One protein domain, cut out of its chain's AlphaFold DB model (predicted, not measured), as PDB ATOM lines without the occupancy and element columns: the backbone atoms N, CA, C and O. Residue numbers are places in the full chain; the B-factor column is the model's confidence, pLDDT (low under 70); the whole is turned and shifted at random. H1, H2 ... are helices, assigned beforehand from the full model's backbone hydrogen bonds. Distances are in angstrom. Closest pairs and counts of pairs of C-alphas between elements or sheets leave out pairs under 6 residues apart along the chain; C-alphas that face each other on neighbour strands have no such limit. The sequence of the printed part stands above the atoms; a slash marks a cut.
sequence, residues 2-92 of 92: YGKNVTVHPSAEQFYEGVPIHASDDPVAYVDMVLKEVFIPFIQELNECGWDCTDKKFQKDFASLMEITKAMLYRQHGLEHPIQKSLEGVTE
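Overview. This is residues 2 to 92 of the 92 residues of an uncharacterized protein of Acidobacteria bacterium (UniProt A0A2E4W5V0). What is the shape? Two long helices, H1 and H2, form a helical hairpin splayed like a V: the second half of H2 packs on H1, and the short link bridges the open side. Short H3 folds back across H2 on the side away from H1, while residues 2 to 18 stick out as a long free arm. What are its make-up and size? The printed part has 91 residues with three named helices, H1, H2 and H3 in chain order, and no named strand; the class is all helix. It is loose, with a radius of gyration of the C-alphas of 15.8 A and spans of 41 by 41 by 27 A.

Arrangement. How do the long helices meet? H1, residues 27 to 48, touches H2, residues 56 to 76, through residues 66 to 74 of H2 alone; the closest C-alphas, of Val 31 and Leu 73, are 6.5 A apart. They run opposite ways at a shallow tilt of 34 degrees, only just short of steep. Where is the third? H3, residues 82 to 88, touches H2 at residues 67 to 71 alone, the closest C-alphas being those of Ala 71 and Gln 84, 6.3 A; their lines are only just about perpendicular at 72 degrees. H1 and H3 are apart. Are the backbones helical? Every O i to N i+4 pair is within hydrogen-bond range in H2, against 17 of 18 in H1 and 2 of 3 in H3.

Along the chain. Where does H1 begin? C-alpha 27 is at (138.038, 112.495, 128.100), and H1 is 31.9 A long. How long are the others? H2 measures 30.5 A and H3 10.6 A, ending at C-alpha 88, (144.146, 127.392, 112.784).

Size, cuts and confidence. How far does it reach? The C-alphas farthest apart, of Glu 48 and Glu 92, are 44.2 A apart. Is it continuous? The printed part has no cut, and neither link is long. Where is confidence low? Residues 2 to 24 and 85 to 92 have pLDDT under 70.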
ATOM      1  N   TYR A   2     122.333 105.720 122.595       41.34
ATOM      2  CA  TYR A   2     122.250 106.352 121.271       41.34
ATOM      3  C   TYR A   2     123.058 105.515 120.278       41.34
ATOM      4  O   TYR A   2     124.279 105.615 120.234       41.34
ATOM      5  N   GLY A   3     122.378 104.668 119.505       43.66
ATOM      6  CA  GLY A   3     122.975 103.992 118.355       43.66
ATOM      7  C   GLY A   3     123.054 104.967 117.184       43.66
ATOM      8  O   GLY A   3     122.028 105.306 116.598       43.66
ATOM      9  N   LYS A   4     124.253 105.460 116.861       47.12
ATOM     10  CA  LYS A   4     124.497 106.152 115.590       47.12
ATOM     11  C   LYS A   4     124.738 105.095 114.516       47.12
ATOM     12  O   LYS A   4     125.640 104.276 114.652       47.12
ATOM     13  N   ASN A   5     123.935 105.131 113.456       45.56
ATOM     14  CA  ASN A   5     124.133 104.303 112.269       45.56
ATOM     15  C   ASN A   5     125.440 104.723 111.583       45.56
ATOM     16  O   ASN A   5     125.515 105.804 111.001       45.56
ATOM     17  N   VAL A   6     126.471 103.888 111.688       52.19
ATOM     18  CA  VAL A   6     127.727 104.046 110.950       52.19
ATOM     19  C   VAL A   6     127.508 103.478 109.549       52.19
ATOM     20  O   VAL A   6     127.195 102.299 109.399       52.19
ATOM     21  N   THR A   7     127.631 104.308 108.513       48.00
ATOM     22  CA  THR A   7     127.595 103.833 107.122       48.00
ATOM     23  C   THR A   7     128.961 103.252 106.774       48.00
ATOM     24  O   THR A   7     129.925 103.988 106.573       48.00
ATOM     25  N   VAL A   8     129.048 101.926 106.751       53.66
ATOM     26  CA  VAL A   8     130.262 101.180 106.406       53.66
ATOM     27  C   VAL A   8     130.387 101.092 104.881       53.66
ATOM     28  O   VAL A   8     129.411 100.807 104.188       53.66
ATOM     29  N   HIS A   9     131.579 101.369 104.347       46.88
ATOM     30  CA  HIS A   9     131.859 101.265 102.913       46.88
ATOM     31  C   HIS A   9     131.726  99.797 102.454       46.88
ATOM     32  O   HIS A   9     132.230  98.912 103.143       46.88
ATOM     33  N   PRO A  10     131.103  99.503 101.295       54.78
ATOM     34  CA  PRO A  10     130.753  98.137 100.878       54.78
ATOM     35  C   PRO A  10     131.939  97.184 100.643       54.78
ATOM     36  O   PRO A  10     131.722  95.992 100.473       54.78
ATOM     37  N   SER A  11     133.178  97.682 100.636       55.72
ATOM     38  CA  SER A  11     134.397  96.860 100.561       55.72
ATOM     39  C   SER A  11     134.913  96.381 101.922       55.72
ATOM     40  O   SER A  11     135.893  95.645 101.969       55.72
ATOM     41  N   ALA A  12     134.326  96.837 103.032       50.91
ATOM     42  CA  ALA A  12     134.711  96.398 104.365       50.91
ATOM     43  C   ALA A  12     133.992  95.083 104.697       50.91
ATOM     44  O   ALA A  12     133.009  95.052 105.436       50.91
ATOM     45  N   GLU A  13     134.476  93.980 104.125       47.38
ATOM     46  CA  GLU A  13     134.136  92.634 104.586       47.38
ATOM     47  C   GLU A  13     134.840  92.365 105.918       47.38
ATOM     48  O   GLU A  13     135.835  91.656 105.964       47.38
ATOM     49  N   GLN A  14     134.361  92.975 107.001       49.03
ATOM     50  CA  GLN A  14     134.564  92.505 108.371       49.03
ATOM     51  C   GLN A  14     133.750  93.383 109.317       49.03
ATOM     52  O   GLN A  14     133.955  94.592 109.432       49.03
ATOM     53  N   PHE A  15     132.802  92.751 110.007       44.66
ATOM     54  CA  PHE A  15     132.215  93.316 111.207       44.66
ATOM     55  C   PHE A  15     133.338  93.421 112.238       44.66
ATOM     56  O   PHE A  15     133.746  92.414 112.808       44.66
ATOM     57  N   TYR A  16     133.843  94.628 112.472       45.84
ATOM     58  CA  TYR A  16     134.578  94.892 113.697       45.84
ATOM     59  C   TYR A  16     133.554  94.785 114.823       45.84
ATOM     60  O   TYR A  16     132.695  95.658 114.975       45.84
ATOM     61  N   GLU A  17     133.585  93.671 115.557       48.06
ATOM     62  CA  GLU A  17     132.961  93.590 116.872       48.06
ATOM     63  C   GLU A  17     133.546  94.770 117.652       48.06
ATOM     64  O   GLU A  17     134.754  94.832 117.874       48.06
ATOM     65  N   GLY A  18     132.726  95.805 117.871       47.00
ATOM     66  CA  GLY A  18     133.218  97.092 118.340       47.00
ATOM     67  C   GLY A  18     134.029  96.873 119.604       47.00
ATOM     68  O   GLY A  18     133.489  96.348 120.577       47.00
ATOM     69  N   VAL A  19     135.314  97.242 119.575       50.69
ATOM     70  CA  VAL A  19     136.161  97.166 120.764       50.69
ATOM     71  C   VAL A  19     135.399  97.888 121.876       50.69
ATOM     72  O   VAL A  19     134.985  99.034 121.656       50.69
ATOM     73  N   PRO A  20     135.106  97.232 123.013       49.72
ATOM     74  CA  PRO A  20     134.334  97.839 124.082       49.72
ATOM     75  C   PRO A  20     135.174  98.941 124.723       49.72
ATOM     76  O   PRO A  20     135.872  98.752 125.713       49.72
ATOM     77  N   ILE A  21     135.110 100.124 124.123       55.28
ATOM     78  CA  ILE A  21     135.693 101.343 124.649       55.28
ATOM     79  C   ILE A  21     134.828 101.714 125.857       55.28
ATOM     80  O   ILE A  21     133.733 102.264 125.713       55.28
ATOM     81  N   HIS A  22     135.285 101.361 127.058       55.97
ATOM     82  CA  HIS A  22     134.650 101.803 128.293       55.97
ATOM     83  C   HIS A  22     134.587 103.336 128.310       55.97
ATOM     84  O   HIS A  22     135.586 104.016 128.071       55.97
ATOM     85  N   ALA A  23     133.403 103.892 128.565       54.69
ATOM     86  CA  ALA A  23     133.262 105.328 128.753       54.69
ATOM     87  C   ALA A  23     134.074 105.727 129.993       54.69
ATOM     88  O   ALA A  23     133.705 105.388 131.115       54.69
ATOM     89  N   SER A  24     135.214 106.377 129.774       60.47
ATOM     90  CA  SER A  24     135.968 107.042 130.830       60.47
ATOM     91  C   SER A  24     135.344 108.414 131.056       60.47
ATOM     92  O   SER A  24     135.120 109.150 130.093       60.47
ATOM     93  N   ASP A  25     135.085 108.763 132.317       71.00
ATOM     94  CA  ASP A  25     134.651 110.114 132.702       71.00
ATOM     95  C   ASP A  25     135.755 111.158 132.456       71.00
ATOM     96  O   ASP A  25     135.480 112.355 132.369       71.00
ATOM     97  N   ASP A  26     137.004 110.705 132.308       81.19
ATOM     98  CA  ASP A  26     138.120 111.518 131.843       81.19
ATOM     99  C   ASP A  26     138.251 111.409 130.309       81.19
ATOM    100  O   ASP A  26     138.643 110.345 129.802       81.19
ATOM    101  N   PRO A  27     137.951 112.485 129.556       79.56
ATOM    102  CA  PRO A  27     138.038 112.495 128.100       79.56
ATOM    103  C   PRO A  27     139.481 112.356 127.591       79.56
ATOM    104  O   PRO A  27     139.680 111.859 126.485       79.56
ATOM    105  N   VAL A  28     140.496 112.732 128.377       84.69
ATOM    106  CA  VAL A  28     141.905 112.524 128.008       84.69
ATOM    107  C   VAL A  28     142.237 111.037 128.060       84.69
ATOM    108  O   VAL A  28     142.727 110.484 127.073       84.69
ATOM    109  N   ALA A  29     141.905 110.377 129.172       85.00
ATOM    110  CA  ALA A  29     142.101 108.939 129.329       85.00
ATOM    111  C   ALA A  29     141.281 108.127 128.314       85.00
ATOM    112  O   ALA A  29     141.778 107.131 127.790       85.00
ATOM    113  N   TYR A  30     140.063 108.575 127.987       84.31
ATOM    114  CA  TYR A  30     139.250 107.988 126.922       84.31
ATOM    115  C   TYR A  30     139.989 108.015 125.581       84.31
ATOM    116  O   TYR A  30     140.148 106.975 124.949       84.31
ATOM    117  N   VAL A  31     140.479 109.185 125.158       85.94
ATOM    118  CA  VAL A  31     141.180 109.318 123.876       85.94
ATOM    119  C   VAL A  31     142.453 108.479 123.853       85.94
ATOM    120  O   VAL A  31     142.679 107.760 122.883       85.94
ATOM    121  N   ASP A  32     143.259 108.504 124.914       86.69
ATOM    122  CA  ASP A  32     144.477 107.690 124.981       86.69
ATOM    123  C   ASP A  32     144.170 106.183 124.944       86.69
ATOM    124  O   ASP A  32     144.922 105.418 124.337       86.69
ATOM    125  N   MET A  33     143.063 105.748 125.552       86.62
ATOM    126  CA  MET A  33     142.593 104.365 125.470       86.62
ATOM    127  C   MET A  33     142.163 104.011 124.043       86.62
ATOM    128  O   MET A  33     142.648 103.022 123.505       86.62
ATOM    129  N   VAL A  34     141.333 104.836 123.392       84.62
ATOM    130  CA  VAL A  34     140.900 104.618 121.999       84.62
ATOM    131  C   VAL A  34     142.098 104.507 121.059       84.62
ATOM    132  O   VAL A  34     142.155 103.599 120.235       84.62
ATOM    133  N   LEU A  35     143.079 105.402 121.197       87.94
ATOM    134  CA  LEU A  35     144.288 105.360 120.379       87.94
ATOM    135  C   LEU A  35     145.059 104.052 120.598       87.94
ATOM    136  O   LEU A  35     145.483 103.434 119.628       87.94
ATOM    137  N   LYS A  36     145.220 103.590 121.843       86.19
ATOM    138  CA  LYS A  36     145.912 102.322 122.128       86.19
ATOM    139  C   LYS A  36     145.176 101.118 121.547       86.19
ATOM    140  O   LYS A  36     145.800 100.315 120.860       86.19
ATOM    141  N   GLU A  37     143.874 101.029 121.786       86.25
ATOM    142  CA  GLU A  37     143.028  99.919 121.334       86.25
ATOM    143  C   GLU A  37     142.956  99.813 119.801       86.25
ATOM    144  O   GLU A  37     142.773  98.724 119.268       86.25
ATOM    145  N   VAL A  38     143.134 100.921 119.072       85.81
ATOM    146  CA  VAL A  38     143.116 100.929 117.600       85.81
ATOM    147  C   VAL A  38     144.517 100.788 117.000       85.81
ATOM    148  O   VAL A  38     144.728  99.980 116.096       85.81
ATOM    149  N   PHE A  39     145.495 101.564 117.475       87.56
ATOM    150  CA  PHE A  39     146.813 101.622 116.837       87.56
ATOM    151  C   PHE A  39     147.706 100.422 117.172       87.56
ATOM    152  O   PHE A  39     148.543 100.067 116.343       87.56
ATOM    153  N   ILE A  40     147.538  99.778 118.335       86.75
ATOM    154  CA  ILE A  40     148.328  98.584 118.679       86.75
ATOM    155  C   ILE A  40     147.996  97.415 117.735       86.75
ATOM    156  O   ILE A  40     148.933  96.925 117.098       86.75
ATOM    157  N   PRO A  41     146.721  97.006 117.556       88.12
ATOM    158  CA  PRO A  41     146.383  95.958 116.590       88.12
ATOM    159  C   PRO A  41     146.767  96.332 115.157       88.12
ATOM    160  O   PRO A  41     147.254  95.496 114.407       88.12
ATOM    161  N   PHE A  42     146.627  97.607 114.782       87.88
ATOM    162  CA  PHE A  42     146.998  98.066 113.444       87.88
ATOM    163  C   PHE A  42     148.503  97.915 113.156       87.88
ATOM    164  O   PHE A  42     148.876  97.462 112.078       87.88
ATOM    165  N   ILE A  43     149.383  98.235 114.115       89.06
ATOM    166  CA  ILE A  43     150.832  97.992 113.969       89.06
ATOM    167  C   ILE A  43     151.136  96.491 113.881       89.06
ATOM    168  O   ILE A  43     152.043  96.092 113.151       89.06
ATOM    169  N   GLN A  44     150.417  95.658 114.638       88.06
ATOM    170  CA  GLN A  44     150.589  94.203 114.582       88.06
ATOM    171  C   GLN A  44     150.258  93.671 113.183       88.06
ATOM    172  O   GLN A  44     151.107  93.022 112.580       88.06
ATOM    173  N   GLU A  45     149.112  94.062 112.623       91.69
ATOM    174  CA  GLU A  45     148.697  93.691 111.264       91.69
ATOM    175  C   GLU A  45     149.708  94.149 110.197       91.69
ATOM    176  O   GLU A  45     150.067  93.397 109.291       91.69
ATOM    177  N   LEU A  46     150.232  95.376 110.313       90.56
ATOM    178  CA  LEU A  46     151.251  95.879 109.388       90.56
ATOM    179  C   LEU A  46     152.540  95.044 109.438       90.56
ATOM    180  O   LEU A  46     153.091  94.715 108.384       90.56
ATOM    181  N   ASN A  47     153.000  94.667 110.636       89.81
ATOM    182  CA  ASN A  47     154.149  93.772 110.790       89.81
ATOM    183  C   ASN A  47     153.878  92.391 110.175       89.81
ATOM    184  O   ASN A  47     154.750  91.848 109.497       89.81
ATOM    185  N   GLU A  48     152.681  91.833 110.373       92.31
ATOM    186  CA  GLU A  48     152.275  90.550 109.781       92.31
ATOM    187  C   GLU A  48     152.233  90.607 108.244       92.31
ATOM    188  O   GLU A  48     152.626  89.653 107.571       92.31
ATOM    189  N   CYS A  49     151.885  91.764 107.676       92.88
ATOM    190  CA  CYS A  49     151.956  92.047 106.240       92.88
ATOM    191  C   CYS A  49     153.384  92.308 105.711       92.88
ATOM    192  O   CYS A  49     153.554  92.605 104.526       92.88
ATOM    193  N   GLY A  50     154.414  92.218 106.557       91.94
ATOM    194  CA  GLY A  50     155.819  92.376 106.170       91.94
ATOM    195  C   GLY A  50     156.333  93.817 106.154       91.94
ATOM    196  O   GLY A  50     157.399  94.070 105.590       91.94
ATOM    197  N   TRP A  51     155.612  94.767 106.758       92.25
ATOM    198  CA  TRP A  51     156.130  96.120 106.967       92.25
ATOM    199  C   TRP A  51     157.127  96.139 108.123       92.25
ATOM    200  O   TRP A  51     156.856  95.604 109.196       92.25
ATOM    201  N   ASP A  52     158.262  96.813 107.937       91.31
ATOM    202  CA  ASP A  52     159.211  97.045 109.026       91.31
ATOM    203  C   ASP A  52     158.734  98.203 109.912       91.31
ATOM    204  O   ASP A  52     159.079  99.366 109.696       91.31
ATOM    205  N   CYS A  53     157.948  97.887 110.944       90.19
ATOM    206  CA  CYS A  53     157.493  98.892 111.906       90.19
ATOM    207  C   CYS A  53     158.601  99.342 112.882       90.19
ATOM    208  O   CYS A  53     158.380 100.224 113.721       90.19
ATOM    209  N   THR A  54     159.796  98.743 112.811       91.12
ATOM    210  CA  THR A  54     160.967  99.160 113.595       91.12
ATOM    211  C   THR A  54     161.781 100.251 112.902       91.12
ATOM    212  O   THR A  54     162.599 100.911 113.551       91.12
ATOM    213  N   ASP A  55     161.521 100.497 111.613       94.50
ATOM    214  CA  ASP A  55     162.151 101.568 110.857       94.50
ATOM    215  C   ASP A  55     161.867 102.944 111.483       94.50
ATOM    216  O   ASP A  55     160.736 103.311 111.813       94.50
ATOM    217  N   LYS A  56     162.919 103.757 111.624       93.12
ATOM    218  CA  LYS A  56     162.825 105.066 112.289       93.12
ATOM    219  C   LYS A  56     161.975 106.062 111.509       93.12
ATOM    220  O   LYS A  56     161.389 106.960 112.115       93.12
ATOM    221  N   LYS A  57     161.943 105.958 110.177       91.81
ATOM    222  CA  LYS A  57     161.130 106.845 109.346       91.81
ATOM    223  C   LYS A  57     159.659 106.461 109.479       91.81
ATOM    224  O   LYS A  57     158.855 107.344 109.759       91.81
ATOM    225  N   PHE A  58     159.341 105.167 109.421       91.81
ATOM    226  CA  PHE A  58     158.005 104.657 109.719       91.81
ATOM    227  C   PHE A  58     157.526 105.109 111.101       91.81
ATOM    228  O   PHE A  58     156.466 105.713 111.205       91.81
ATOM    229  N   GLN A  59     158.321 104.904 112.157       91.62
ATOM    230  CA  GLN A  59     157.949 105.310 113.518       91.62
ATOM    231  C   GLN A  59     157.658 106.808 113.627       91.62
ATOM    232  O   GLN A  59     156.714 107.204 114.307       91.62
ATOM    233  N   LYS A  60     158.446 107.648 112.948       92.94
ATOM    234  CA  LYS A  60     158.229 109.097 112.925       92.94
ATOM    235  C   LYS A  60     156.928 109.470 112.207       92.94
ATOM    236  O   LYS A  60     156.164 110.293 112.720       92.94
ATOM    237  N   ASP A  61     156.685 108.888 111.038       90.88
ATOM    238  CA  ASP A  61     155.484 109.158 110.245       90.88
ATOM    239  C   ASP A  61     154.232 108.645 110.980       90.88
ATOM    240  O   ASP A  61     153.227 109.350 111.090       90.88
ATOM    241  N   PHE A  62     154.329 107.469 111.596       91.06
ATOM    242  CA  PHE A  62     153.265 106.857 112.382       91.06
ATOM    243  C   PHE A  62     152.961 107.631 113.671       91.06
ATOM    244  O   PHE A  62     151.799 107.889 113.974       91.06
ATOM    245  N   ALA A  63     153.984 108.083 114.401       90.25
ATOM    246  CA  ALA A  63     153.795 108.957 115.558       90.25
ATOM    247  C   ALA A  63     153.092 110.267 115.168       90.25
ATOM    248  O   ALA A  63     152.213 110.735 115.885       90.25
ATOM    249  N   SER A  64     153.416 110.826 113.997       89.94
ATOM    250  CA  SER A  64     152.737 112.021 113.480       89.94
ATOM    251  C   SER A  64     151.258 111.745 113.179       89.94
ATOM    252  O   SER A  64     150.399 112.560 113.516       89.94
ATOM    253  N   LEU A  65     150.939 110.580 112.605       90.19
ATOM    254  CA  LEU A  65     149.560 110.140 112.378       90.19
ATOM    255  C   LEU A  65     148.784 109.980 113.697       90.19
ATOM    256  O   LEU A  65     147.639 110.431 113.797       90.19
ATOM    257  N   MET A  66     149.404 109.375 114.716       90.31
ATOM    258  CA  MET A  66     148.812 109.237 116.051       90.31
ATOM    259  C   MET A  66     148.501 110.602 116.671       90.31
ATOM    260  O   MET A  66     147.392 110.811 117.154       90.31
ATOM    261  N   GLU A  67     149.437 111.550 116.601       90.06
ATOM    262  CA  GLU A  67     149.269 112.906 117.137       90.06
ATOM    263  C   GLU A  67     148.175 113.706 116.407       90.06
ATOM    264  O   GLU A  67     147.386 114.411 117.040       90.06
ATOM    265  N   ILE A  68     148.056 113.561 115.083       89.50
ATOM    266  CA  ILE A  68     146.956 114.167 114.311       89.50
ATOM    267  C   ILE A  68     145.613 113.559 114.729       89.50
ATOM    268  O   ILE A  68     144.643 114.284 114.962       89.50
ATOM    269  N   THR A  69     145.553 112.236 114.874       90.00
ATOM    270  CA  THR A  69     144.328 111.529 115.272       90.00
ATOM    271  C   THR A  69     143.913 111.923 116.690       90.00
ATOM    272  O   THR A  69     142.743 112.226 116.937       90.00
ATOM    273  N   LYS A  70     144.881 112.028 117.607       90.38
ATOM    274  CA  LYS A  70     144.688 112.542 118.966       90.38
ATOM    275  C   LYS A  70     144.109 113.951 118.955       90.38
ATOM    276  O   LYS A  70     143.114 114.203 119.630       90.38
ATOM    277  N   ALA A  71     144.663 114.845 118.138       89.31
ATOM    278  CA  ALA A  71     144.161 116.204 117.974       89.31
ATOM    279  C   ALA A  71     142.708 116.244 117.462       89.31
ATOM    280  O   ALA A  71     141.908 117.055 117.935       89.31
ATOM    281  N   MET A  72     142.343 115.364 116.523       87.31
ATOM    282  CA  MET A  72     140.968 115.261 116.017       87.31
ATOM    283  C   MET A  72     139.991 114.796 117.100       87.31
ATOM    284  O   MET A  72     138.919 115.383 117.246       87.31
ATOM    285  N   LEU A  73     140.371 113.782 117.881       87.88
ATOM    286  CA  LEU A  73     139.555 113.276 118.983       87.88
ATOM    287  C   LEU A  73     139.424 114.319 120.099       87.88
ATOM    288  O   LEU A  73     138.319 114.585 120.563       87.88
ATOM    289  N   TYR A  74     140.514 115.000 120.460       89.00
ATOM    290  CA  TYR A  74     140.492 116.098 121.431       89.00
ATOM    291  C   TYR A  74     139.477 117.172 121.030       89.00
ATOM    292  O   TYR A  74     138.630 117.548 121.840       89.00
ATOM    293  N   ARG A  75     139.460 117.580 119.752       85.50
ATOM    294  CA  ARG A  75     138.496 118.564 119.235       85.50
ATOM    295  C   ARG A  75     137.045 118.110 119.408       85.50
ATOM    296  O   ARG A  75     136.193 118.925 119.745       85.50
ATOM    297  N   GLN A  76     136.750 116.826 119.192       83.62
ATOM    298  CA  GLN A  76     135.398 116.281 119.370       83.62
ATOM    299  C   GLN A  76     134.932 116.302 120.832       83.62
ATOM    300  O   GLN A  76     133.731 116.387 121.084       83.62
ATOM    301  N   HIS A  77     135.873 116.273 121.778       81.00
ATOM    302  CA  HIS A  77     135.614 116.335 123.217       81.00
ATOM    303  C   HIS A  77     135.793 117.738 123.822       81.00
ATOM    304  O   HIS A  77     135.711 117.887 125.038       81.00
ATOM    305  N   GLY A  78     136.024 118.774 123.004       82.94
ATOM    306  CA  GLY A  78     136.261 120.140 123.487       82.94
ATOM    307  C   GLY A  78     137.612 120.334 124.190       82.94
ATOM    308  O   GLY A  78     137.772 121.284 124.951       82.94
ATOM    309  N   LEU A  79     138.570 119.434 123.954       85.00
ATOM    310  CA  LEU A  79     139.934 119.499 124.472       85.00
ATOM    311  C   LEU A  79     140.872 120.194 123.475       85.00
ATOM    312  O   LEU A  79     140.754 120.016 122.257       85.00
ATOM    313  N   GLU A  80     141.853 120.928 124.003       85.62
ATOM    314  CA  GLU A  80     142.903 121.563 123.204       85.62
ATOM    315  C   GLU A  80     144.088 120.620 122.962       85.62
ATOM    316  O   GLU A  80     144.610 119.998 123.887       85.62
ATOM    317  N   HIS A  81     144.568 120.572 121.719       84.69
ATOM    318  CA  HIS A  81     145.808 119.898 121.338       84.69
ATOM    319  C   HIS A  81     146.773 120.894 120.672       84.69
ATOM    320  O   HIS A  81     146.328 121.679 119.833       84.69
ATOM    321  N   PRO A  82     148.095 120.855 120.939       82.06
ATOM    322  CA  PRO A  82     149.055 121.799 120.348       82.06
ATOM    323  C   PRO A  82     149.002 121.887 118.812       82.06
ATOM    324  O   PRO A  82     149.130 122.966 118.235       82.06
ATOM    325  N   ILE A  83     148.754 120.756 118.146       82.06
ATOM    326  CA  ILE A  83     148.642 120.684 116.679       82.06
ATOM    327  C   ILE A  83     147.402 121.420 116.147       82.06
ATOM    328  O   ILE A  83     147.465 121.974 115.051       82.06
ATOM    329  N   GLN A  84     146.302 121.498 116.908       75.75
ATOM    330  CA  GLN A  84     145.104 122.239 116.481       75.75
ATOM    331  C   GLN A  84     145.438 123.720 116.243       75.75
ATOM    332  O   GLN A  84     145.088 124.266 115.201       75.75
ATOM    333  N   LYS A  85     146.222 124.331 117.144       65.44
ATOM    334  CA  LYS A  85     146.657 125.736 117.033       65.44
ATOM    335  C   LYS A  85     147.534 125.991 115.808       65.44
ATOM    336  O   LYS A  85     147.476 127.062 115.218       65.44
ATOM    337  N   SER A  86     148.328 124.998 115.406       60.34
ATOM    338  CA  SER A  86     149.183 125.100 114.215       60.34
ATOM    339  C   SER A  86     148.384 125.037 112.908       60.34
ATOM    340  O   SER A  86     148.849 125.544 111.896       60.34
ATOM    341  N   LEU A  87     147.189 124.434 112.921       57.16
ATOM    342  CA  LEU A  87     146.290 124.348 111.763       57.16
ATOM    343  C   LEU A  87     145.375 125.575 111.638       57.16
ATOM    344  O   LEU A  87     145.070 125.992 110.525       57.16
ATOM    345  N   GLU A  88     144.967 126.171 112.760       57.75
ATOM    346  CA  GLU A  88     144.146 127.392 112.784       57.75
ATOM    347  C   GLU A  88     144.921 128.645 112.331       57.75
ATOM    348  O   GLU A  88     144.322 129.602 111.853       57.75
ATOM    349  N   GLY A  89     146.257 128.621 112.401       49.19
ATOM    350  CA  GLY A  89     147.130 129.689 111.897       49.19
ATOM    351  C   GLY A  89     147.422 129.657 110.389       49.19
ATOM    352  O   GLY A  89     148.255 130.430 109.933       49.19
ATOM    353  N   VAL A  90     146.795 128.762 109.611       49.38
ATOM    354  CA  VAL A  90     147.021 128.623 108.149       49.38
ATOM    355  C   VAL A  90     145.898 129.283 107.323       49.38
ATOM    356  O   VAL A  90     145.886 129.203 106.099       49.38
ATOM    357  N   THR A  91     144.949 129.959 107.972       43.81
ATOM    358  CA  THR A  91     143.820 130.658 107.325       43.81
ATOM    359  C   THR A  91     143.971 132.186 107.263       43.81
ATOM    360  O   THR A  91     142.969 132.891 107.369       43.81
ATOM    361  N   GLU A  92     145.190 132.700 107.068       39.09
ATOM    362  CA  GLU A  92     145.435 134.117 106.722       39.09
ATOM    363  C   GLU A  92     145.933 134.284 105.282       39.09
ATOM    364  O   GLU A  92     146.865 133.549 104.878       39.09
TER     365      GLU A  92